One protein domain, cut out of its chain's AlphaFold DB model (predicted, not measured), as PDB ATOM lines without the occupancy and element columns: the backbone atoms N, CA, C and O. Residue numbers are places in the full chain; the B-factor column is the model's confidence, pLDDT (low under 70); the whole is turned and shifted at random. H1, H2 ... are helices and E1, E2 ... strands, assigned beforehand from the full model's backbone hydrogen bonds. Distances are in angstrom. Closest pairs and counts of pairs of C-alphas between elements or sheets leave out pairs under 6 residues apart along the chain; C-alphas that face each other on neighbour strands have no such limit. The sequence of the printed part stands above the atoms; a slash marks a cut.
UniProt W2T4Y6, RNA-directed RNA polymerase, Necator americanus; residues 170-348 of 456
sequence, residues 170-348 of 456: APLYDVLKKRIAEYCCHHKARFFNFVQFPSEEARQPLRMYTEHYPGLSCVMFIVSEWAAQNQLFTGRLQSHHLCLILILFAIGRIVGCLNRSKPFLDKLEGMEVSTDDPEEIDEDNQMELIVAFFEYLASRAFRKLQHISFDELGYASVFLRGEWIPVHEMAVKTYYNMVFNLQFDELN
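What this domain is: This is residues 170 to 348 of the 456 residues of the protein "RNA-directed RNA polymerase" of Necator americanus (UniProt W2T4Y6). A cluster of crossed helices packs round H4 and H5 at its core; H6 crosses both of them, and H8 in turn crosses H6. H1 lies at one side of this core and the small hairpin of E1 and E2 at the opposite side, while residues 251 to 282 make a long loop along the outside between H5 and H6. The printed part has 179 residues with eight named helices and two named strands, in the order H1 to H7, E1, E2, H8; the class is mostly helix, and the two-strand sheet is antiparallel. It is compact, with a radius of gyration of the C-alphas of 15.4 A, and rounded, spanning 43 by 38 by 35 A.

Where its parts are: Find C-alpha 170 at (-39.442, 25.520, 114.463); from there H1 runs 24.2 A to residue 186. Next come H2, residues 188 to 195, H3, 203 to 212, and H4, 216 to 229, 20.2 A long. H5 takes residues 239 to 250, 16.8 A. Look for C-alpha 283 at (-40.364, 15.937, 107.236), where H6 begins; it runs 22.6 A to 298. H7 is residues 300 to 303, E1 307 to 309 and E2 318 to 320. H8, residues 325 to 341, runs 23.8 A to C-alpha 341 at (-42.059, 21.891, 127.702).

How they stand to each other: Start at the hubs H4 and H6, which touch at a steep tilt of 42 degrees, closest at C-alphas 219 and 286, 6.5 A. H4 touches H5 at C-alphas 220 and 243, 5.6 A, a steep tilt of 50 degrees, opposite ways. H4 touches H2 with residues 217 to 221 alone, closest at C-alphas 191 and 221, 6.6 A. H3 touches H5, closest at C-alphas 206 and 244, 7.2 A. H6 touches H8 at C-alphas 298 and 332, 4.3 A, a steep tilt of 55 degrees, opposite ways. H1 touches H6 with residues 173 to 177 alone, about perpendicular at 80 degrees, closest at C-alphas 173 and 287, 5.9 A. H7 and H8 only just touch, with 3 pairs of C-alphas within 8 A, the closest being 303 and 328, 6.2 A. In the hairpin of E1 and E2, N 308 and O 319 are within hydrogen-bond range at 3.0 A; H5 and E1 are near each other, with 5 pairs of C-alphas within 10 A. H1 to H6 have every O i to N i+4 pair within range, H8 12 of 13; H7 is too short for one.

The domain as a whole: The C-alphas of Glu 272 and Asn 341, the two farthest apart, are 44.0 A apart. The printed part has no cut, and the link H5 to H6 is long, with 32 residues. Look for pLDDT under 70 at residues 170, 198 to 199, 256 to 261, 269 to 277 and 345 to 348; the mean of the printed part is 82.7.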
ATOM      1  N   ALA A 170     -40.678  26.158 114.915       59.66
ATOM      2  CA  ALA A 170     -39.442  25.520 114.463       59.66
ATOM      3  C   ALA A 170     -38.594  24.850 115.555       59.66
ATOM      4  O   ALA A 170     -38.216  23.703 115.349       59.66
ATOM      5  N   PRO A 171     -38.360  25.442 116.749       70.44
ATOM      6  CA  PRO A 171     -37.611  24.725 117.781       70.44
ATOM      7  C   PRO A 171     -38.348  23.475 118.275       70.44
ATOM      8  O   PRO A 171     -37.707  22.513 118.685       70.44
ATOM      9  N   LEU A 172     -39.686  23.457 118.224       76.81
ATOM     10  CA  LEU A 172     -40.459  22.251 118.507       76.81
ATOM     11  C   LEU A 172     -40.322  21.236 117.369       76.81
ATOM     12  O   LEU A 172     -40.096  20.060 117.641       76.81
ATOM     13  N   TYR A 173     -40.441  21.677 116.117       82.31
ATOM     14  CA  TYR A 173     -40.346  20.798 114.953       82.31
ATOM     15  C   TYR A 173     -38.966  20.148 114.870       82.31
ATOM     16  O   TYR A 173     -38.896  18.934 114.742       82.31
ATOM     17  N   ASP A 174     -37.883  20.897 115.074       81.31
ATOM     18  CA  ASP A 174     -36.517  20.361 115.072       81.31
ATOM     19  C   ASP A 174     -36.307  19.304 116.170       81.31
ATOM     20  O   ASP A 174     -35.711  18.248 115.935       81.31
ATOM     21  N   VAL A 175     -36.836  19.554 117.375       80.75
ATOM     22  CA  VAL A 175     -36.777  18.597 118.493       80.75
ATOM     23  C   VAL A 175     -37.599  17.341 118.192       80.75
ATOM     24  O   VAL A 175     -37.133  16.230 118.460       80.75
ATOM     25  N   LEU A 176     -38.801  17.495 117.632       83.38
ATOM     26  CA  LEU A 176     -39.666  16.373 117.263       83.38
ATOM     27  C   LEU A 176     -39.071  15.551 116.117       83.38
ATOM     28  O   LEU A 176     -39.027  14.330 116.243       83.38
ATOM     29  N   LYS A 177     -38.545  16.194 115.065       86.69
ATOM     30  CA  LYS A 177     -37.868  15.531 113.939       86.69
ATOM     31  C   LYS A 177     -36.768  14.613 114.442       86.69
ATOM     32  O   LYS A 177     -36.769  13.420 114.146       86.69
ATOM     33  N   LYS A 178     -35.865  15.158 115.265       84.81
ATOM     34  CA  LYS A 178     -34.751  14.393 115.826       84.81
ATOM     35  C   LYS A 178     -35.245  13.192 116.639       84.81
ATOM     36  O   LYS A 178     -34.780  12.078 116.415       84.81
ATOM     37  N   ARG A 179     -36.214  13.398 117.538       83.12
ATOM     38  CA  ARG A 179     -36.756  12.322 118.388       83.12
ATOM     39  C   ARG A 179     -37.483  11.242 117.595       83.12
ATOM     40  O   ARG A 179     -37.286  10.063 117.860       83.12
ATOM     41  N   ILE A 180     -38.313  11.624 116.629       85.94
ATOM     42  CA  ILE A 180     -39.065  10.678 115.797       85.94
ATOM     43  C   ILE A 180     -38.105   9.859 114.932       85.94
ATOM     44  O   ILE A 180     -38.238   8.637 114.872       85.94
ATOM     45  N   ALA A 181     -37.094  10.497 114.335       85.56
ATOM     46  CA  ALA A 181     -36.065   9.800 113.570       85.56
ATOM     47  C   ALA A 181     -35.293   8.789 114.439       85.56
ATOM     48  O   ALA A 181     -35.116   7.635 114.037       85.56
ATOM     49  N   GLU A 182     -34.884   9.190 115.648       85.75
ATOM     50  CA  GLU A 182     -34.231   8.306 116.622       85.75
ATOM     51  C   GLU A 182     -35.146   7.138 117.019       85.75
ATOM     52  O   GLU A 182     -34.720   5.982 116.973       85.75
ATOM     53  N   TYR A 183     -36.415   7.401 117.337       84.88
ATOM     54  CA  TYR A 183     -37.372   6.378 117.753       84.88
ATOM     55  C   TYR A 183     -37.656   5.351 116.650       84.88
ATOM     56  O   TYR A 183     -37.568   4.140 116.882       84.88
ATOM     57  N   CYS A 184     -37.926   5.815 115.426       84.62
ATOM     58  CA  CYS A 184     -38.133   4.955 114.260       84.62
ATOM     59  C   CYS A 184     -36.883   4.119 113.943       84.62
ATOM     60  O   CYS A 184     -37.002   2.955 113.549       84.62
ATOM     61  N   CYS A 185     -35.680   4.667 114.155       84.12
ATOM     62  CA  CYS A 185     -34.434   3.923 113.974       84.12
ATOM     63  C   CYS A 185     -34.253   2.792 114.996       84.12
ATOM     64  O   CYS A 185     -33.799   1.713 114.606       84.12
ATOM     65  N   HIS A 186     -34.628   3.006 116.259       85.88
ATOM     66  CA  HIS A 186     -34.573   1.973 117.300       85.88
ATOM     67  C   HIS A 186     -35.671   0.908 117.126       85.88
ATOM     68  O   HIS A 186     -35.433  -0.276 117.368       85.88
ATOM     69  N   HIS A 187     -36.843   1.292 116.605       85.50
ATOM     70  CA  HIS A 187     -38.020   0.421 116.486       85.50
ATOM     71  C   HIS A 187     -38.338  -0.061 115.066       85.50
ATOM     72  O   HIS A 187     -39.484  -0.413 114.777       85.50
ATOM     73  N   LYS A 188     -37.337  -0.167 114.181       85.69
ATOM     74  CA  LYS A 188     -37.537  -0.570 112.772       85.69
ATOM     75  C   LYS A 188     -38.387  -1.831 112.605       85.69
ATOM     76  O   LYS A 188     -39.271  -1.860 111.760       85.69
ATOM     77  N   ALA A 189     -38.166  -2.865 113.419       86.06
ATOM     78  CA  ALA A 189     -38.937  -4.108 113.328       86.06
ATOM     79  C   ALA A 189     -40.434  -3.911 113.640       86.06
ATOM     80  O   ALA A 189     -41.283  -4.491 112.965       86.06
ATOM     81  N   ARG A 190     -40.768  -3.069 114.629       85.12
ATOM     82  CA  ARG A 190     -42.166  -2.727 114.943       85.12
ATOM     83  C   ARG A 190     -42.781  -1.879 113.843       85.12
ATOM     84  O   ARG A 190     -43.899  -2.167 113.433       85.12
ATOM     85  N   PHE A 191     -42.024  -0.918 113.320       86.75
ATOM     86  CA  PHE A 191     -42.440  -0.106 112.182       86.75
ATOM     87  C   PHE A 191     -42.776  -0.973 110.958       86.75
ATOM     88  O   PHE A 191     -43.863  -0.855 110.400       86.75
ATOM     89  N   PHE A 192     -41.911  -1.924 110.586       84.56
ATOM     90  CA  PHE A 192     -42.185  -2.830 109.464       84.56
ATOM     91  C   PHE A 192     -43.423  -3.705 109.686       84.56
ATOM     92  O   PHE A 192     -44.198  -3.900 108.754       84.56
ATOM     93  N   ASN A 193     -43.642  -4.200 110.907       85.06
ATOM     94  CA  ASN A 193     -44.848  -4.965 111.235       85.06
ATOM     95  C   ASN A 193     -46.111  -4.091 111.204       85.06
ATOM     96  O   ASN A 193     -47.170  -4.552 110.789       85.06
ATOM     97  N   PHE A 194     -46.004  -2.829 111.620       85.31
ATOM     98  CA  PHE A 194     -47.106  -1.872 111.603       85.31
ATOM     99  C   PHE A 194     -47.578  -1.569 110.173       85.31
ATOM    100  O   PHE A 194     -48.777  -1.622 109.894       85.31
ATOM    101  N   VAL A 195     -46.637  -1.345 109.250       83.19
ATOM    102  CA  VAL A 195     -46.914  -1.043 107.831       83.19
ATOM    103  C   VAL A 195     -47.592  -2.211 107.096       83.19
ATOM    104  O   VAL A 195     -48.209  -2.017 106.054       83.19
ATOM    105  N   GLN A 196     -47.551  -3.428 107.645       80.31
ATOM    106  CA  GLN A 196     -48.269  -4.575 107.075       80.31
ATOM    107  C   GLN A 196     -49.787  -4.539 107.325       80.31
ATOM    108  O   GLN A 196     -50.496  -5.370 106.760       80.31
ATOM    109  N   PHE A 197     -50.290  -3.580 108.118       76.12
ATOM    110  CA  PHE A 197     -51.710  -3.357 108.424       76.12
ATOM    111  C   PHE A 197     -52.461  -4.641 108.828       76.12
ATOM    112  O   PHE A 197     -53.190  -5.222 108.024       76.12
ATOM    113  N   PRO A 198     -52.354  -5.074 110.096       60.91
ATOM    114  CA  PRO A 198     -52.877  -6.369 110.541       60.91
ATOM    115  C   PRO A 198     -54.412  -6.509 110.485       60.91
ATOM    116  O   PRO A 198     -54.926  -7.615 110.626       60.91
ATOM    117  N   SER A 199     -55.158  -5.415 110.300       69.50
ATOM    118  CA  SER A 199     -56.620  -5.430 110.166       69.50
ATOM    119  C   SER A 199     -57.028  -5.519 108.696       69.50
ATOM    120  O   SER A 199     -56.906  -4.538 107.968       69.50
ATOM    121  N   GLU A 200     -57.558  -6.669 108.269       72.06
ATOM    122  CA  GLU A 200     -57.997  -6.902 106.881       72.06
ATOM    123  C   GLU A 200     -59.066  -5.898 106.408       72.06
ATOM    124  O   GLU A 200     -59.044  -5.476 105.254       72.06
ATOM    125  N   GLU A 201     -59.964  -5.457 107.296       71.50
ATOM    126  CA  GLU A 201     -61.084  -4.566 106.949       71.50
ATOM    127  C   GLU A 201     -60.658  -3.102 106.751       71.50
ATOM    128  O   GLU A 201     -61.204  -2.403 105.902       71.50
ATOM    129  N   ALA A 202     -59.673  -2.626 107.522       79.12
ATOM    130  CA  ALA A 202     -59.154  -1.259 107.414       79.12
ATOM    131  C   ALA A 202     -57.913  -1.164 106.508       79.12
ATOM    132  O   ALA A 202     -57.451  -0.063 106.207       79.12
ATOM    133  N   ARG A 203     -57.369  -2.303 106.055       82.81
ATOM    134  CA  ARG A 203     -56.147  -2.363 105.244       82.81
ATOM    135  C   ARG A 203     -56.264  -1.568 103.952       82.81
ATOM    136  O   ARG A 203     -55.316  -0.889 103.585       82.81
ATOM    137  N   GLN A 204     -57.398  -1.655 103.262       83.25
ATOM    138  CA  GLN A 204     -57.573  -1.023 101.956       83.25
ATOM    139  C   GLN A 204     -57.462   0.514 102.007       83.25
ATOM    140  O   GLN A 204     -56.605   1.044 101.298       83.25
ATOM    141  N   PRO A 205     -58.242   1.246 102.833       85.50
ATOM    142  CA  PRO A 205     -58.107   2.699 102.909       85.50
ATOM    143  C   PRO A 205     -56.745   3.127 103.461       85.50
ATOM    144  O   PRO A 205     -56.146   4.055 102.930       85.50
ATOM    145  N   LEU A 206     -56.213   2.441 104.479       88.00
ATOM    146  CA  LEU A 206     -54.904   2.791 105.037       88.00
ATOM    147  C   LEU A 206     -53.789   2.642 103.999       88.00
ATOM    148  O   LEU A 206     -53.011   3.571 103.808       88.00
ATOM    149  N   ARG A 207     -53.767   1.512 103.283       87.38
ATOM    150  CA  ARG A 207     -52.776   1.230 102.245       87.38
ATOM    151  C   ARG A 207     -52.830   2.261 101.123       87.38
ATOM    152  O   ARG A 207     -51.791   2.820 100.797       87.38
ATOM    153  N   MET A 208     -54.027   2.561 100.617       86.81
ATOM    154  CA  MET A 208     -54.240   3.560  99.565       86.81
ATOM    155  C   MET A 208     -53.630   4.919  99.938       86.81
ATOM    156  O   MET A 208     -52.865   5.486  99.163       86.81
ATOM    157  N   TYR A 209     -53.910   5.416 101.147       88.56
ATOM    158  CA  TYR A 209     -53.360   6.693 101.604       88.56
ATOM    159  C   TYR A 209     -51.851   6.631 101.865       88.56
ATOM    160  O   TYR A 209     -51.151   7.584 101.546       88.56
ATOM    161  N   THR A 210     -51.319   5.534 102.412       88.56
ATOM    162  CA  THR A 210     -49.869   5.425 102.663       88.56
ATOM    163  C   THR A 210     -49.025   5.163 101.418       88.56
ATOM    164  O   THR A 210     -47.843   5.486 101.430       88.56
ATOM    165  N   GLU A 211     -49.598   4.564 100.370       87.25
ATOM    166  CA  GLU A 211     -48.919   4.374  99.081       87.25
ATOM    167  C   GLU A 211     -48.888   5.681  98.285       87.25
ATOM    168  O   GLU A 211     -47.860   6.002  97.695       87.25
ATOM    169  N   HIS A 212     -49.980   6.455  98.308       86.62
ATOM    170  CA  HIS A 212     -50.035   7.744  97.622       86.62
ATOM    171  C   HIS A 212     -49.257   8.848  98.354       86.62
ATOM    172  O   HIS A 212     -48.664   9.696  97.698       86.62
ATOM    173  N   TYR A 213     -49.209   8.799  99.693       88.62
ATOM    174  CA  TYR A 213     -48.479   9.754 100.529       88.62
ATOM    175  C   TYR A 213     -47.336   9.091 101.320       88.62
ATOM    176  O   TYR A 213     -47.498   8.779 102.513       88.62
ATOM    177  N   PRO A 214     -46.160   8.869 100.698       86.50
ATOM    178  CA  PRO A 214     -44.957   8.459 101.416       86.50
ATOM    179  C   PRO A 214     -44.666   9.413 102.583       86.50
ATOM    180  O   PRO A 214     -44.781  10.628 102.453       86.50
ATOM    181  N   GLY A 215     -44.339   8.860 103.753       86.88
ATOM    182  CA  GLY A 215     -44.178   9.617 105.005       86.88
ATOM    183  C   GLY A 215     -45.389   9.537 105.943       86.88
ATOM    184  O   GLY A 215     -45.221   9.532 107.164       86.88
ATOM    185  N   LEU A 216     -46.604   9.321 105.422       90.94
ATOM    186  CA  LEU A 216     -47.805   9.177 106.257       90.94
ATOM    187  C   LEU A 216     -47.745   7.948 107.182       90.94
ATOM    188  O   LEU A 216     -48.226   7.989 108.315       90.94
ATOM    189  N   SER A 217     -47.111   6.864 106.729       90.19
ATOM    190  CA  SER A 217     -46.900   5.652 107.530       90.19
ATOM    191  C   SER A 217     -46.059   5.910 108.786       90.19
ATOM    192  O   SER A 217     -46.337   5.324 109.832       90.19
ATOM    193  N   CYS A 218     -45.083   6.825 108.711       89.94
ATOM    194  CA  CYS A 218     -44.286   7.275 109.854       89.94
ATOM    195  C   CYS A 218     -45.171   7.984 110.885       89.94
ATOM    196  O   CYS A 218     -45.201   7.603 112.055       89.94
ATOM    197  N   VAL A 219     -45.979   8.948 110.433       92.19
ATOM    198  CA  VAL A 219     -46.914   9.690 111.292       92.19
ATOM    199  C   VAL A 219     -47.913   8.745 111.971       92.19
ATOM    200  O   VAL A 219     -48.112   8.811 113.185       92.19
ATOM    201  N   MET A 220     -48.510   7.823 111.210       93.19
ATOM    202  CA  MET A 220     -49.447   6.820 111.731       93.19
ATOM    203  C   MET A 220     -48.813   5.901 112.778       93.19
ATOM    204  O   MET A 220     -49.463   5.569 113.775       93.19
ATOM    205  N   PHE A 221     -47.559   5.500 112.562       91.56
ATOM    206  CA  PHE A 221     -46.813   4.670 113.499       91.56
ATOM    207  C   PHE A 221     -46.573   5.406 114.817       91.56
ATOM    208  O   PHE A 221     -46.923   4.883 115.872       91.56
ATOM    209  N   ILE A 222     -46.074   6.644 114.764       91.75
ATOM    210  CA  ILE A 222     -45.805   7.458 115.957       91.75
ATOM    211  C   ILE A 222     -47.076   7.701 116.775       91.75
ATOM    212  O   ILE A 222     -47.086   7.514 117.993       91.75
ATOM    213  N   VAL A 223     -48.172   8.065 116.109       92.75
ATOM    214  CA  VAL A 223     -49.472   8.266 116.762       92.75
ATOM    215  C   VAL A 223     -49.993   6.960 117.381       92.75
ATOM    216  O   VAL A 223     -50.591   6.976 118.460       92.75
ATOM    217  N   SER A 224     -49.754   5.818 116.734       91.50
ATOM    218  CA  SER A 224     -50.157   4.512 117.262       91.50
ATOM    219  C   SER A 224     -49.318   4.072 118.461       91.50
ATOM    220  O   SER A 224     -49.896   3.604 119.441       91.50
ATOM    221  N   GLU A 225     -47.997   4.253 118.438       90.06
ATOM    222  CA  GLU A 225     -47.123   3.936 119.579       90.06
ATOM    223  C   GLU A 225     -47.442   4.831 120.785       90.06
ATOM    224  O   GLU A 225     -47.613   4.317 121.892       90.06
ATOM    225  N   TRP A 226     -47.676   6.132 120.565       91.81
ATOM    226  CA  TRP A 226     -48.159   7.042 121.610       91.81
ATOM    227  C   TRP A 226     -49.440   6.518 122.280       91.81
ATOM    228  O   TRP A 226     -49.557   6.486 123.509       91.81
ATOM    229  N   ALA A 227     -50.417   6.079 121.486       90.56
ATOM    230  CA  ALA A 227     -51.673   5.564 122.019       90.56
ATOM    231  C   ALA A 227     -51.509   4.204 122.720       90.56
ATOM    232  O   ALA A 227     -52.196   3.943 123.716       90.56
ATOM    233  N   ALA A 228     -50.587   3.359 122.247       88.56
ATOM    234  CA  ALA A 228     -50.257   2.085 122.878       88.56
ATOM    235  C   ALA A 228     -49.617   2.285 124.258       88.56
ATOM    236  O   ALA A 228     -50.062   1.676 125.233       88.56
ATOM    237  N   GLN A 229     -48.630   3.178 124.363       87.31
ATOM    238  CA  GLN A 229     -47.941   3.495 125.619       87.31
ATOM    239  C   GLN A 229     -48.890   4.098 126.661       87.31
ATOM    240  O   GLN A 229     -48.785   3.802 127.850       87.31
ATOM    241  N   ASN A 230     -49.886   4.858 126.206       85.62
ATOM    242  CA  ASN A 230     -50.950   5.400 127.049       85.62
ATOM    243  C   ASN A 230     -52.120   4.432 127.304       85.62
ATOM    244  O   ASN A 230     -53.137   4.836 127.868       85.62
ATOM    245  N   GLN A 231     -51.997   3.163 126.898       86.69
ATOM    246  CA  GLN A 231     -52.993   2.104 127.116       86.69
ATOM    247  C   GLN A 231     -54.388   2.429 126.546       86.69
ATOM    248  O   GLN A 231     -55.410   1.921 127.020       86.69
ATOM    249  N   LEU A 232     -54.446   3.244 125.485       87.06
ATOM    250  CA  LEU A 232     -55.705   3.688 124.874       87.06
ATOM    251  C   LEU A 232     -56.404   2.578 124.070       87.06
ATOM    252  O   LEU A 232     -57.601   2.673 123.800       87.06
ATOM    253  N   PHE A 233     -55.688   1.504 123.728       85.56
ATOM    254  CA  PHE A 233     -56.213   0.356 122.974       85.56
ATOM    255  C   PHE A 233     -56.825  -0.753 123.842       85.56
ATOM    256  O   PHE A 233     -57.104  -1.845 123.358       85.56
ATOM    257  N   THR A 234     -57.040  -0.496 125.132       75.12
ATOM    258  CA  THR A 234     -57.665  -1.456 126.062       75.12
ATOM    259  C   THR A 234     -59.184  -1.579 125.882       75.12
ATOM    260  O   THR A 234     -59.799  -2.504 126.411       75.12
ATOM    261  N   GLY A 235     -59.797  -0.650 125.140       75.62
ATOM    262  CA  GLY A 235     -61.234  -0.602 124.873       75.62
ATOM    263  C   GLY A 235     -61.613  -1.010 123.446       75.62
ATOM    264  O   GLY A 235     -61.031  -1.903 122.844       75.62
ATOM    265  N   ARG A 236     -62.632  -0.337 122.896       81.31
ATOM    266  CA  ARG A 236     -63.105  -0.532 121.508       81.31
ATOM    267  C   ARG A 236     -62.230   0.163 120.465       81.31
ATOM    268  O   ARG A 236     -62.289  -0.168 119.286       81.31
ATOM    269  N   LEU A 237     -61.444   1.146 120.897       87.50
ATOM    270  CA  LEU A 237     -60.484   1.826 120.046       87.50
ATOM    271  C   LEU A 237     -59.318   0.878 119.751       87.50
ATOM    272  O   LEU A 237     -58.748   0.284 120.659       87.50
ATOM    273  N   GLN A 238     -58.950   0.771 118.480       89.06
ATOM    274  CA  GLN A 238     -57.824  -0.038 118.009       89.06
ATOM    275  C   GLN A 238     -56.895   0.859 117.193       89.06
ATOM    276  O   GLN A 238     -57.296   1.953 116.786       89.06
ATOM    277  N   SER A 239     -55.665   0.412 116.942       89.44
ATOM    278  CA  SER A 239     -54.655   1.224 116.249       89.44
ATOM    279  C   SER A 239     -55.126   1.728 114.880       89.44
ATOM    280  O   SER A 239     -54.976   2.915 114.583       89.44
ATOM    281  N   HIS A 240     -55.796   0.889 114.081       89.44
ATOM    282  CA  HIS A 240     -56.290   1.314 112.767       89.44
ATOM    283  C   HIS A 240     -57.366   2.396 112.870       89.44
ATOM    284  O   HIS A 240     -57.392   3.295 112.040       89.44
ATOM    285  N   HIS A 241     -58.207   2.373 113.909       90.75
ATOM    286  CA  HIS A 241     -59.208   3.416 114.126       90.75
ATOM    287  C   HIS A 241     -58.552   4.785 114.333       90.75
ATOM    288  O   HIS A 241     -59.022   5.778 113.786       90.75
ATOM    289  N   LEU A 242     -57.449   4.846 115.084       91.75
ATOM    290  CA  LEU A 242     -56.718   6.095 115.297       91.75
ATOM    291  C   LEU A 242     -56.060   6.596 114.000       91.75
ATOM    292  O   LEU A 242     -56.098   7.793 113.723       91.75
ATOM    293  N   CYS A 243     -55.550   5.683 113.169       92.81
ATOM    294  CA  CYS A 243     -55.018   6.013 111.844       92.81
ATOM    295  C   CYS A 243     -56.109   6.549 110.901       92.81
ATOM    296  O   CYS A 243     -55.883   7.519 110.184       92.81
ATOM    297  N   LEU A 244     -57.315   5.977 110.937       91.81
ATOM    298  CA  LEU A 244     -58.454   6.477 110.162       91.81
ATOM    299  C   LEU A 244     -58.913   7.862 110.647       91.81
ATOM    300  O   LEU A 244     -59.242   8.714 109.826       91.81
ATOM    301  N   ILE A 245     -58.891   8.123 111.962       92.88
ATOM    302  CA  ILE A 245     -59.156   9.466 112.514       92.88
ATOM    303  C   ILE A 245     -58.107  10.466 112.007       92.88
ATOM    304  O   ILE A 245     -58.474  11.575 111.622       92.88
ATOM    305  N   LEU A 246     -56.827  10.081 111.965       94.12
ATOM    306  CA  LEU A 246     -55.755  10.914 111.412       94.12
ATOM    307  C   LEU A 246     -55.997  11.242 109.930       94.12
ATOM    308  O   LEU A 246     -55.908  12.408 109.554       94.12
ATOM    309  N   ILE A 247     -56.361  10.256 109.104       92.38
ATOM    310  CA  ILE A 247     -56.681  10.479 107.683       92.38
ATOM    311  C   ILE A 247     -57.876  11.432 107.538       92.38
ATOM    312  O   ILE A 247     -57.799  12.425 106.817       92.38
ATOM    313  N   LEU A 248     -58.980  11.168 108.246       90.50
ATOM    314  CA  LEU A 248     -60.172  12.023 108.202       90.50
ATOM    315  C   LEU A 248     -59.865  13.467 108.634       90.50
ATOM    316  O   LEU A 248     -60.429  14.415 108.078       90.50
ATOM    317  N   PHE A 249     -58.990  13.634 109.630       91.69
ATOM    318  CA  PHE A 249     -58.487  14.936 110.056       91.69
ATOM    319  C   PHE A 249     -57.681  15.607 108.940       91.69
ATOM    320  O   PHE A 249     -57.958  16.757 108.601       91.69
ATOM    321  N   ALA A 250     -56.735  14.882 108.345       89.06
ATOM    322  CA  ALA A 250     -55.821  15.409 107.342       89.06
ATOM    323  C   ALA A 250     -56.540  15.845 106.050       89.06
ATOM    324  O   ALA A 250     -56.196  16.887 105.496       89.06
ATOM    325  N   ILE A 251     -57.597  15.134 105.633       88.00
ATOM    326  CA  ILE A 251     -58.458  15.502 104.484       88.00
ATOM    327  C   ILE A 251     -59.434  16.642 104.830       88.00
ATOM    328  O   ILE A 251     -60.107  17.213 103.970       88.00
ATOM    329  N   GLY A 252     -59.559  16.988 106.109       84.25
ATOM    330  CA  GLY A 252     -60.434  18.065 106.546       84.25
ATOM    331  C   GLY A 252     -61.919  17.683 106.641       84.25
ATOM    332  O   GLY A 252     -62.789  18.545 106.504       84.25
ATOM    333  N   ARG A 253     -62.241  16.394 106.826       83.06
ATOM    334  CA  ARG A 253     -63.631  15.886 106.836       83.06
ATOM    335  C   ARG A 253     -64.225  15.722 108.232       83.06
ATOM    336  O   ARG A 253     -65.438  15.555 108.351       83.06
ATOM    337  N   ILE A 254     -63.419  15.808 109.293       81.44
ATOM    338  CA  ILE A 254     -63.952  15.809 110.663       81.44
ATOM    339  C   ILE A 254     -64.408  17.216 111.049       81.44
ATOM    340  O   ILE A 254     -63.711  18.206 110.846       81.44
ATOM    341  N   VAL A 255     -65.580  17.321 111.671       73.94
ATOM    342  CA  VAL A 255     -66.108  18.602 112.145       73.94
ATOM    343  C   VAL A 255     -65.114  19.295 113.091       73.94
ATOM    344  O   VAL A 255     -64.666  18.732 114.095       73.94
ATOM    345  N   GLY A 256     -64.802  20.553 112.768       68.19
ATOM    346  CA  GLY A 256     -63.909  21.411 113.545       68.19
ATOM    347  C   GLY A 256     -62.418  21.124 113.364       68.19
ATOM    348  O   GLY A 256     -61.641  21.574 114.203       68.19
ATOM    349  N   CYS A 257     -62.023  20.372 112.329       60.84
ATOM    350  CA  CYS A 257     -60.646  19.915 112.156       60.84
ATOM    351  C   CYS A 257     -59.631  20.998 111.785       60.84
ATOM    352  O   CYS A 257     -58.462  20.776 112.042       60.84
ATOM    353  N   LEU A 258     -59.988  22.155 111.218       58.38
ATOM    354  CA  LEU A 258     -58.970  23.108 110.753       58.38
ATOM    355  C   LEU A 258     -59.465  24.563 110.808       58.38
ATOM    356  O   LEU A 258     -60.539  24.878 110.308       58.38
ATOM    357  N   ASN A 259     -58.630  25.464 111.339       53.38
ATOM    358  CA  ASN A 259     -58.687  26.911 111.061       53.38
ATOM    359  C   ASN A 259     -57.869  27.271 109.795       53.38
ATOM    360  O   ASN A 259     -57.488  28.425 109.607       53.38
ATOM    361  N   ARG A 260     -57.535  26.276 108.961       56.75
ATOM    362  CA  ARG A 260     -56.705  26.417 107.756       56.75
ATOM    363  C   ARG A 260     -57.571  26.509 106.503       56.75
ATOM    364  O   ARG A 260     -58.660  25.947 106.460       56.75
ATOM    365  N   SER A 261     -57.069  27.206 105.486       55.09
ATOM    366  CA  SER A 261     -57.744  27.375 104.193       55.09
ATOM    367  C   SER A 261     -57.666  26.137 103.290       55.09
ATOM    368  O   SER A 261     -58.544  25.974 102.447       55.09
ATOM    369  N   LYS A 262     -56.654  25.272 103.465       72.94
ATOM    370  CA  LYS A 262     -56.445  24.032 102.695       72.94
ATOM    371  C   LYS A 262     -56.235  22.832 103.646       72.94
ATOM    372  O   LYS A 262     -55.595  23.024 104.686       72.94
ATOM    373  N   PRO A 263     -56.788  21.638 103.342       81.19
ATOM    374  CA  PRO A 263     -56.467  20.401 104.060       81.19
ATOM    375  C   PRO A 263     -55.002  19.977 103.853       81.19
ATOM    376  O   PRO A 263     -54.338  20.469 102.943       81.19
ATOM    377  N   PHE A 264     -54.509  19.081 104.713       82.31
ATOM    378  CA  PHE A 264     -53.159  18.513 104.606       82.31
ATOM    379  C   PHE A 264     -53.052  17.489 103.477       82.31
ATOM    380  O   PHE A 264     -52.017  17.414 102.833       82.31
ATOM    381  N   LEU A 265     -54.111  16.706 103.261       86.62
ATOM    382  CA  LEU A 265     -54.190  15.679 102.223       86.62
ATOM    383  C   LEU A 265     -55.427  15.917 101.364       86.62
ATOM    384  O   LEU A 265     -56.453  16.393 101.861       86.62
ATOM    385  N   ASP A 266     -55.361  15.517 100.102       84.56
ATOM    386  CA  ASP A 266     -56.531  15.513  99.237       84.56
ATOM    387  C   ASP A 266     -57.356  14.233  99.447       84.56
ATOM    388  O   ASP A 266     -56.880  13.185  99.903       84.56
ATOM    389  N   LYS A 267     -58.665  14.324  99.181       83.62
ATOM    390  CA  LYS A 267     -59.533  13.146  99.242       83.62
ATOM    391  C   LYS A 267     -59.224  12.270  98.032       83.62
ATOM    392  O   LYS A 267     -59.390  12.713  96.902       83.62
ATOM    393  N   LEU A 268     -58.860  11.021  98.289       82.00
ATOM    394  CA  LEU A 268     -58.670  10.013  97.263       82.00
ATOM    395  C   LEU A 268     -60.016   9.335  96.990       82.00
ATOM    396  O   LEU A 268     -60.696   8.894  97.920       82.00
ATOM    397  N   GLU A 269     -60.425   9.286  95.724       68.62
ATOM    398  CA  GLU A 269     -61.661   8.633  95.290       68.62
ATOM    399  C   GLU A 269     -61.341   7.382  94.459       68.62
ATOM    400  O   GLU A 269     -60.698   7.461  93.418       68.62
ATOM    401  N   GLY A 270     -61.839   6.221  94.899       58.06
ATOM    402  CA  GLY A 270     -61.819   4.977  94.122       58.06
ATOM    403  C   GLY A 270     -60.530   4.144  94.200       58.06
ATOM    404  O   GLY A 270     -59.530   4.538  94.786       58.06
ATOM    405  N   MET A 271     -60.575   2.945  93.602       49.94
ATOM    406  CA  MET A 271     -59.439   2.010  93.469       49.94
ATOM    407  C   MET A 271     -58.412   2.437  92.392       49.94
ATOM    408  O   MET A 271     -57.505   1.670  92.089       49.94
ATOM    409  N   GLU A 272     -58.562   3.625  91.800       47.47
ATOM    410  CA  GLU A 272     -57.804   4.096  90.627       47.47
ATOM    411  C   GLU A 272     -56.945   5.335  90.930       47.47
ATOM    412  O   GLU A 272     -56.728   6.181  90.064       47.47
ATOM    413  N   VAL A 273     -56.425   5.469  92.153       54.62
ATOM    414  CA  VAL A 273     -55.297   6.385  92.361       54.62
ATOM    415  C   VAL A 273     -54.087   5.734  91.706       54.62
ATOM    416  O   VAL A 273     -53.614   4.697  92.173       54.62
ATOM    417  N   SER A 274     -53.619   6.301  90.591       53.00
ATOM    418  CA  SER A 274     -52.371   5.853  89.985       53.00
ATOM    419  C   SER A 274     -51.245   6.025  91.004       53.00
ATOM    420  O   SER A 274     -50.962   7.134  91.454       53.00
ATOM    421  N   THR A 275     -50.606   4.918  91.377       55.12
ATOM    422  CA  THR A 275     -49.396   4.899  92.209       55.12
ATOM    423  C   THR A 275     -48.167   5.435  91.470       55.12
ATOM    424  O   THR A 275     -47.069   5.382  92.018       55.12
ATOM    425  N   ASP A 276     -48.328   5.895  90.226       58.00
ATOM    426  CA  ASP A 276     -47.214   6.314  89.376       58.00
ATOM    427  C   ASP A 276     -46.632   7.678  89.791       58.00
ATOM    428  O   ASP A 276     -45.447   7.898  89.557       58.00
ATOM    429  N   ASP A 277     -47.407   8.533  90.478       65.88
ATOM    430  CA  ASP A 277     -46.962   9.835  91.007       65.88
ATOM    431  C   ASP A 277     -47.318   9.983  92.507       65.88
ATOM    432  O   ASP A 277     -48.340  10.585  92.853       65.88
ATOM    433  N   PRO A 278     -46.522   9.403  93.426       77.19
ATOM    434  CA  PRO A 278     -46.711   9.597  94.862       77.19
ATOM    435  C   PRO A 278     -46.346  11.027  95.292       77.19
ATOM    436  O   PRO A 278     -45.301  11.556  94.908       77.19
ATOM    437  N   GLU A 279     -47.177  11.633  96.140       82.69
ATOM    438  CA  GLU A 279     -46.922  12.946  96.738       82.69
ATOM    439  C   GLU A 279     -46.230  12.748  98.095       82.69
ATOM    440  O   GLU A 279     -46.858  12.449  99.110       82.69
ATOM    441  N   GLU A 280     -44.898  12.836  98.111       82.50
ATOM    442  CA  GLU A 280     -44.113  12.656  99.334       82.50
ATOM    443  C   GLU A 280     -44.385  13.786 100.337       82.50
ATOM    444  O   GLU A 280     -44.239  14.969 100.026       82.50
ATOM    445  N   ILE A 281     -44.753  13.414 101.566       85.00
ATOM    446  CA  ILE A 281     -44.879  14.363 102.671       85.00
ATOM    447  C   ILE A 281     -43.478  14.598 103.229       85.00
ATOM    448  O   ILE A 281     -42.909  13.709 103.872       85.00
ATOM    449  N   ASP A 282     -42.932  15.795 103.030       84.62
ATOM    450  CA  ASP A 282     -41.644  16.162 103.621       84.62
ATOM    451  C   ASP A 282     -41.670  16.103 105.165       84.62
ATOM    452  O   ASP A 282     -42.719  16.065 105.815       84.62
ATOM    453  N   GLU A 283     -40.487  16.066 105.781       82.44
ATOM    454  CA  GLU A 283     -40.364  15.937 107.236       82.44
ATOM    455  C   GLU A 283     -41.000  17.110 108.003       82.44
ATOM    456  O   GLU A 283     -41.492  16.916 109.116       82.44
ATOM    457  N   ASP A 284     -41.011  18.319 107.434       82.19
ATOM    458  CA  ASP A 284     -41.625  19.503 108.047       82.19
ATOM    459  C   ASP A 284     -43.150  19.390 108.087       82.19
ATOM    460  O   ASP A 284     -43.769  19.587 109.137       82.19
ATOM    461  N   ASN A 285     -43.749  18.982 106.975       84.38
ATOM    462  CA  ASN A 285     -45.171  18.727 106.823       84.38
ATOM    463  C   ASN A 285     -45.620  17.527 107.668       84.38
ATOM    464  O   ASN A 285     -46.713  17.556 108.238       84.38
ATOM    465  N   GLN A 286     -44.773  16.505 107.845       88.94
ATOM    466  CA  GLN A 286     -45.031  15.421 108.800       88.94
ATOM    467  C   GLN A 286     -45.101  15.946 110.242       88.94
ATOM    468  O   GLN A 286     -46.024  15.587 110.980       88.94
ATOM    469  N   MET A 287     -44.161  16.804 110.659       89.12
ATOM    470  CA  MET A 287     -44.188  17.389 112.007       89.12
ATOM    471  C   MET A 287     -45.391  18.301 112.197       89.12
ATOM    472  O   MET A 287     -46.063  18.242 113.228       89.12
ATOM    473  N   GLU A 288     -45.684  19.124 111.196       88.00
ATOM    474  CA  GLU A 288     -46.831  20.013 111.221       88.00
ATOM    475  C   GLU A 288     -48.140  19.224 111.345       88.00
ATOM    476  O   GLU A 288     -48.989  19.571 112.172       88.00
ATOM    477  N   LEU A 289     -48.275  18.123 110.599       90.19
ATOM    478  CA  LEU A 289     -49.416  17.218 110.686       90.19
ATOM    479  C   LEU A 289     -49.545  16.605 112.087       90.19
ATOM    480  O   LEU A 289     -50.647  16.591 112.637       90.19
ATOM    481  N   ILE A 290     -48.443  16.147 112.695       91.50
ATOM    482  CA  ILE A 290     -48.437  15.598 114.063       91.50
ATOM    483  C   ILE A 290     -48.909  16.648 115.072       91.50
ATOM    484  O   ILE A 290     -49.832  16.392 115.851       91.50
ATOM    485  N   VAL A 291     -48.300  17.834 115.060       90.00
ATOM    486  CA  VAL A 291     -48.604  18.894 116.031       90.00
ATOM    487  C   VAL A 291     -50.045  19.377 115.869       90.00
ATOM    488  O   VAL A 291     -50.772  19.471 116.862       90.00
ATOM    489  N   ALA A 292     -50.491  19.607 114.631       89.62
ATOM    490  CA  ALA A 292     -51.861  20.016 114.339       89.62
ATOM    491  C   ALA A 292     -52.880  18.930 114.720       89.62
ATOM    492  O   ALA A 292     -53.966  19.240 115.218       89.62
ATOM    493  N   PHE A 293     -52.532  17.654 114.539       93.06
ATOM    494  CA  PHE A 293     -53.389  16.548 114.946       93.06
ATOM    495  C   PHE A 293     -53.545  16.486 116.469       93.06
ATOM    496  O   PHE A 293     -54.669  16.400 116.965       93.06
ATOM    497  N   PHE A 294     -52.454  16.607 117.231       92.56
ATOM    498  CA  PHE A 294     -52.523  16.653 118.696       92.56
ATOM    499  C   PHE A 294     -53.256  17.894 119.217       92.56
ATOM    500  O   PHE A 294     -54.039  17.776 120.163       92.56
ATOM    501  N   GLU A 295     -53.084  19.054 118.577       90.75
ATOM    502  CA  GLU A 295     -53.875  20.257 118.866       90.75
ATOM    503  C   GLU A 295     -55.373  19.988 118.678       90.75
ATOM    504  O   GLU A 295     -56.198  20.312 119.541       90.75
ATOM    505  N   TYR A 296     -55.734  19.344 117.567       90.88
ATOM    506  CA  TYR A 296     -57.117  19.003 117.277       90.88
ATOM    507  C   TYR A 296     -57.694  18.009 118.285       90.88
ATOM    508  O   TYR A 296     -58.777  18.259 118.824       90.88
ATOM    509  N   LEU A 297     -56.973  16.931 118.606       91.56
ATOM    510  CA  LEU A 297     -57.392  15.966 119.625       91.56
ATOM    511  C   LEU A 297     -57.549  16.630 121.006       91.56
ATOM    512  O   LEU A 297     -58.478  16.303 121.750       91.56
ATOM    513  N   ALA A 298     -56.703  17.609 121.338       90.50
ATOM    514  CA  ALA A 298     -56.800  18.399 122.567       90.50
ATOM    515  C   ALA A 298     -57.929  19.451 122.542       90.50
ATOM    516  O   ALA A 298     -58.294  20.017 123.579       90.50
ATOM    517  N   SER A 299     -58.520  19.719 121.378       87.88
ATOM    518  CA  SER A 299     -59.496  20.789 121.202       87.88
ATOM    519  C   SER A 299     -60.860  20.489 121.838       87.88
ATOM    520  O   SER A 299     -61.311  19.350 122.006       87.88
ATOM    521  N   ARG A 300     -61.605  21.564 122.121       82.69
ATOM    522  CA  ARG A 300     -63.013  21.466 122.535       82.69
ATOM    523  C   ARG A 300     -63.906  20.918 121.418       82.69
ATOM    524  O   ARG A 300     -64.958  20.364 121.736       82.69
ATOM    525  N   ALA A 301     -63.524  21.107 120.151       85.69
ATOM    526  CA  ALA A 301     -64.281  20.625 119.001       85.69
ATOM    527  C   ALA A 301     -64.297  19.093 118.981       85.69
ATOM    528  O   ALA A 301     -65.378  18.509 119.020       85.69
ATOM    529  N   PHE A 302     -63.120  18.465 119.078       88.31
ATOM    530  CA  PHE A 302     -62.985  17.008 119.143       88.31
ATOM    531  C   PHE A 302     -63.715  16.410 120.355       88.31
ATOM    532  O   PHE A 302     -64.509  15.476 120.224       88.31
ATOM    533  N   ARG A 303     -63.565  17.013 121.545       89.19
ATOM    534  CA  ARG A 303     -64.278  16.566 122.759       89.19
ATOM    535  C   ARG A 303     -65.803  16.547 122.598       89.19
ATOM    536  O   ARG A 303     -66.474  15.722 123.212       89.19
ATOM    537  N   LYS A 304     -66.356  17.506 121.852       87.56
ATOM    538  CA  LYS A 304     -67.804  17.725 121.713       87.56
ATOM    539  C   LYS A 304     -68.429  17.049 120.496       87.56
ATOM    540  O   LYS A 304     -69.612  17.287 120.244       87.56
ATOM    541  N   LEU A 305     -67.672  16.248 119.747       86.69
ATOM    542  CA  LEU A 305     -68.235  15.484 118.640       86.69
ATOM    543  C   LEU A 305     -69.447  14.667 119.119       86.69
ATOM    544  O   LEU A 305     -69.547  14.262 120.277       86.69
ATOM    545  N   GLN A 306     -70.431  14.482 118.248       87.69
ATOM    546  CA  GLN A 306     -71.585  13.637 118.573       87.69
ATOM    547  C   GLN A 306     -71.300  12.176 118.223       87.69
ATOM    548  O   GLN A 306     -71.708  11.266 118.946       87.69
ATOM    549  N   HIS A 307     -70.578  11.976 117.124       89.19
ATOM    550  CA  HIS A 307     -70.148  10.696 116.593       89.19
ATOM    551  C   HIS A 307     -68.902  10.897 115.718       89.19
ATOM    552  O   HIS A 307     -68.626  12.021 115.290       89.19
ATOM    553  N   ILE A 308     -68.179   9.813 115.444       89.75
ATOM    554  CA  ILE A 308     -67.117   9.752 114.431       89.75
ATOM    555  C   ILE A 308     -67.514   8.637 113.468       89.75
ATOM    556  O   ILE A 308     -67.592   7.489 113.895       89.75
ATOM    557  N   SER A 309     -67.807   8.974 112.210       89.88
ATOM    558  CA  SER A 309     -68.070   7.993 111.148       89.88
ATOM    559  C   SER A 309     -66.843   7.856 110.249       89.88
ATOM    560  O   SER A 309     -66.203   8.857 109.920       89.88
ATOM    561  N   PHE A 310     -66.539   6.620 109.855       89.62
ATOM    562  CA  PHE A 310     -65.480   6.290 108.901       89.62
ATOM    563  C   PHE A 310     -66.018   5.968 107.494       89.62
ATOM    564  O   PHE A 310     -65.247   5.547 106.627       89.62
ATOM    565  N   ASP A 311     -67.309   6.214 107.242       86.00
ATOM    566  CA  ASP A 311     -67.973   5.910 105.964       86.00
ATOM    567  C   ASP A 311     -67.310   6.638 104.781       86.00
ATOM    568  O   ASP A 311     -67.197   6.082 103.693       86.00
ATOM    569  N   GLU A 312     -66.798   7.853 105.006       83.31
ATOM    570  CA  GLU A 312     -66.050   8.642 104.010       83.31
ATOM    571  C   GLU A 312     -64.781   7.942 103.500       83.31
ATOM    572  O   GLU A 312     -64.315   8.249 102.404       83.31
ATOM    573  N   LEU A 313     -64.230   7.006 104.280       84.06
ATOM    574  CA  LEU A 313     -63.070   6.184 103.921       84.06
ATOM    575  C   LEU A 313     -63.472   4.762 103.498       84.06
ATOM    576  O   LEU A 313     -62.608   3.902 103.340       84.06
ATOM    577  N   GLY A 314     -64.771   4.486 103.353       81.06
ATOM    578  CA  GLY A 314     -65.278   3.154 103.025       81.06
ATOM    579  C   GLY A 314     -65.165   2.141 104.170       81.06
ATOM    580  O   GLY A 314     -65.243   0.940 103.917       81.06
ATOM    581  N   TYR A 315     -64.985   2.595 105.417       85.06
ATOM    582  CA  TYR A 315     -64.907   1.722 106.590       85.06
ATOM    583  C   TYR A 315     -66.193   1.819 107.420       85.06
ATOM    584  O   TYR A 315     -66.496   2.859 107.999       85.06
ATOM    585  N   ALA A 316     -66.947   0.719 107.492       81.19
ATOM    586  CA  ALA A 316     -68.266   0.657 108.125       81.19
ATOM    587  C   ALA A 316     -68.180   0.546 109.661       81.19
ATOM    588  O   ALA A 316     -68.633  -0.428 110.265       81.19
ATOM    589  N   SER A 317     -67.576   1.543 110.306       86.00
ATOM    590  CA  SER A 317     -67.520   1.668 111.763       86.00
ATOM    591  C   SER A 317     -67.880   3.090 112.178       86.00
ATOM    592  O   SER A 317     -67.590   4.063 111.478       86.00
ATOM    593  N   VAL A 318     -68.537   3.214 113.329       88.56
ATOM    594  CA  VAL A 318     -68.956   4.502 113.881       88.56
ATOM    595  C   VAL A 318     -68.723   4.491 115.381       88.56
ATOM    596  O   VAL A 318     -69.264   3.641 116.089       88.56
ATOM    597  N   PHE A 319     -67.974   5.473 115.878       89.56
ATOM    598  CA  PHE A 319     -67.883   5.717 117.312       89.56
ATOM    599  C   PHE A 319     -69.002   6.633 117.780       89.56
ATOM    600  O   PHE A 319     -69.284   7.675 117.180       89.56
ATOM    601  N   LEU A 320     -69.613   6.265 118.901       87.94
ATOM    602  CA  LEU A 320     -70.764   6.952 119.473       87.94
ATOM    603  C   LEU A 320     -70.518   7.264 120.947       87.94
ATOM    604  O   LEU A 320     -69.719   6.626 121.623       87.94
ATOM    605  N   ARG A 321     -71.264   8.240 121.479       82.75
ATOM    606  CA  ARG A 321     -71.351   8.498 122.931       82.75
ATOM    607  C   ARG A 321     -69.995   8.751 123.617       82.75
ATOM    608  O   ARG A 321     -69.856   8.483 124.806       82.75
ATOM    609  N   GLY A 322     -69.024   9.312 122.893       82.62
ATOM    610  CA  GLY A 322     -67.750   9.738 123.467       82.62
ATOM    611  C   GLY A 322     -66.724   8.623 123.673       82.62
ATOM    612  O   GLY A 322     -65.869   8.750 124.542       82.62
ATOM    613  N   GLU A 323     -66.757   7.551 122.878       86.88
ATOM    614  CA  GLU A 323     -65.728   6.493 122.906       86.88
ATOM    615  C   GLU A 323     -64.293   7.018 122.678       86.88
ATOM    616  O   GLU A 323     -63.332   6.396 123.114       86.88
ATOM    617  N   TRP A 324     -64.139   8.199 122.072       89.44
ATOM    618  CA  TRP A 324     -62.860   8.888 121.866       89.44
ATOM    619  C   TRP A 324     -62.463   9.845 123.009       89.44
ATOM    620  O   TRP A 324     -61.402  10.464 122.948       89.44
ATOM    621  N   ILE A 325     -63.281   9.996 124.062       89.44
ATOM    622  CA  ILE A 325     -62.966  10.875 125.206       89.44
ATOM    623  C   ILE A 325     -61.621  10.515 125.864       89.44
ATOM    624  O   ILE A 325     -60.866  11.446 126.141       89.44
ATOM    625  N   PRO A 326     -61.258   9.231 126.070       90.56
ATOM    626  CA  PRO A 326     -59.939   8.887 126.605       90.56
ATOM    627  C   PRO A 326     -58.785   9.410 125.735       90.56
ATOM    628  O   PRO A 326     -57.794   9.909 126.263       90.56
ATOM    629  N   VAL A 327     -58.948   9.379 124.405       91.88
ATOM    630  CA  VAL A 327     -57.973   9.942 123.454       91.88
ATOM    631  C   VAL A 327     -57.845  11.445 123.653       91.88
ATOM    632  O   VAL A 327     -56.733  11.951 123.749       91.88
ATOM    633  N   HIS A 328     -58.971  12.154 123.775       91.62
ATOM    634  CA  HIS A 328     -58.972  13.590 124.056       91.62
ATOM    635  C   HIS A 328     -58.238  13.912 125.363       91.62
ATOM    636  O   HIS A 328     -57.382  14.791 125.393       91.62
ATOM    637  N   GLU A 329     -58.557  13.212 126.453       89.38
ATOM    638  CA  GLU A 329     -57.969  13.495 127.765       89.38
ATOM    639  C   GLU A 329     -56.457  13.286 127.789       89.38
ATOM    640  O   GLU A 329     -55.755  14.076 128.429       89.38
ATOM    641  N   MET A 330     -55.962  12.273 127.075       89.25
ATOM    642  CA  MET A 330     -54.528  12.050 126.950       89.25
ATOM    643  C   MET A 330     -53.872  13.054 126.003       89.25
ATOM    644  O   MET A 330     -52.863  13.658 126.359       89.25
ATOM    645  N   ALA A 331     -54.484  13.323 124.849       91.69
ATOM    646  CA  ALA A 331     -53.960  14.282 123.880       91.69
ATOM    647  C   ALA A 331     -53.827  15.692 124.465       91.69
ATOM    648  O   ALA A 331     -52.865  16.383 124.154       91.69
ATOM    649  N   VAL A 332     -54.730  16.110 125.362       87.62
ATOM    650  CA  VAL A 332     -54.592  17.381 126.094       87.62
ATOM    651  C   VAL A 332     -53.279  17.430 126.881       87.62
ATOM    652  O   VAL A 332     -52.594  18.450 126.854       87.62
ATOM    653  N   LYS A 333     -52.915  16.346 127.580       85.62
ATOM    654  CA  LYS A 333     -51.661  16.283 128.348       85.62
ATOM    655  C   LYS A 333     -50.455  16.340 127.413       85.62
ATOM    656  O   LYS A 333     -49.593  17.196 127.595       85.62
ATOM    657  N   THR A 334     -50.441  15.483 126.395       88.25
ATOM    658  CA  THR A 334     -49.335  15.379 125.438       88.25
ATOM    659  C   THR A 334     -49.147  16.676 124.647       88.25
ATOM    660  O   THR A 334     -48.034  17.182 124.568       88.25
ATOM    661  N   TYR A 335     -50.223  17.290 124.142       88.31
ATOM    662  CA  TYR A 335     -50.155  18.564 123.417       88.31
ATOM    663  C   TYR A 335     -49.596  19.693 124.288       88.31
ATOM    664  O   TYR A 335     -48.720  20.437 123.855       88.31
ATOM    665  N   TYR A 336     -50.050  19.815 125.540       83.38
ATOM    666  CA  TYR A 336     -49.522  20.849 126.428       83.38
ATOM    667  C   TYR A 336     -48.062  20.609 126.823       83.38
ATOM    668  O   TYR A 336     -47.305  21.576 126.899       83.38
ATOM    669  N   ASN A 337     -47.643  19.361 127.035       82.19
ATOM    670  CA  ASN A 337     -46.231  19.047 127.276       82.19
ATOM    671  C   ASN A 337     -45.367  19.357 126.046       82.19
ATOM    672  O   ASN A 337     -44.295  19.948 126.177       82.19
ATOM    673  N   MET A 338     -45.876  19.057 124.855       82.94
ATOM    674  CA  MET A 338     -45.211  19.344 123.590       82.94
ATOM    675  C   MET A 338     -45.027  20.851 123.382       82.94
ATOM    676  O   MET A 338     -43.911  21.311 123.161       82.94
ATOM    677  N   VAL A 339     -46.093  21.641 123.530       80.62
ATOM    678  CA  VAL A 339     -46.056  23.092 123.281       80.62
ATOM    679  C   VAL A 339     -45.305  23.859 124.371       80.62
ATOM    680  O   VAL A 339     -44.573  24.795 124.058       80.62
ATOM    681  N   PHE A 340     -45.479  23.501 125.648       74.25
ATOM    682  CA  PHE A 340     -44.904  24.279 126.752       74.25
ATOM    683  C   PHE A 340     -43.544  23.784 127.229       74.25
ATOM    684  O   PHE A 340     -42.736  24.602 127.665       74.25
ATOM    685  N   ASN A 341     -43.291  22.476 127.176       73.00
ATOM    686  CA  ASN A 341     -42.059  21.891 127.702       73.00
ATOM    687  C   ASN A 341     -41.132  21.377 126.587       73.00
ATOM    688  O   ASN A 341     -40.038  20.911 126.897       73.00
ATOM    689  N   LEU A 342     -41.549  21.435 125.309       71.56
ATOM    690  CA  LEU A 342     -40.827  20.831 124.175       71.56
ATOM    691  C   LEU A 342     -40.542  19.331 124.414       71.56
ATOM    692  O   LEU A 342     -39.528  18.770 123.983       71.56
ATOM    693  N   GLN A 343     -41.442  18.676 125.152       72.38
ATOM    694  CA  GLN A 343     -41.331  17.290 125.596       72.38
ATOM    695  C   GLN A 343     -42.380  16.420 124.911       72.38
ATOM    696  O   GLN A 343     -43.544  16.796 124.801       72.38
ATOM    697  N   PHE A 344     -41.936  15.252 124.455       75.75
ATOM    698  CA  PHE A 344     -42.779  14.186 123.918       75.75
ATOM    699  C   PHE A 344     -42.320  12.886 124.574       75.75
ATOM    700  O   PHE A 344     -41.671  12.043 123.955       75.75
ATOM    701  N   ASP A 345     -42.525  12.839 125.889       67.06
ATOM    702  CA  ASP A 345     -41.900  11.874 126.794       67.06
ATOM    703  C   ASP A 345     -42.374  10.445 126.530       67.06
ATOM    704  O   ASP A 345     -41.679   9.488 126.861       67.06
ATOM    705  N   GLU A 346     -43.534  10.296 125.899       69.69
ATOM    706  CA  GLU A 346     -44.099   9.010 125.533       69.69
ATOM    707  C   GLU A 346     -43.148   8.230 124.601       69.69
ATOM    708  O   GLU A 346     -42.922   7.049 124.826       69.69
ATOM    709  N   LEU A 347     -42.437   8.875 123.667       68.00
ATOM    710  CA  LEU A 347     -41.479   8.179 122.784       68.00
ATOM    711  C   LEU A 347     -40.116   7.857 123.425       68.00
ATOM    712  O   LEU A 347     -39.228   7.367 122.730       68.00
ATOM    713  N   ASN A 348     -39.897   8.108 124.717       66.62
ATOM    714  CA  ASN A 348     -38.622   7.768 125.352       66.62
ATOM    715  C   ASN A 348     -38.633   6.316 125.862       66.62
ATOM    716  O   ASN A 348     -39.348   5.987 126.808       66.62
TER     717      ASN A 348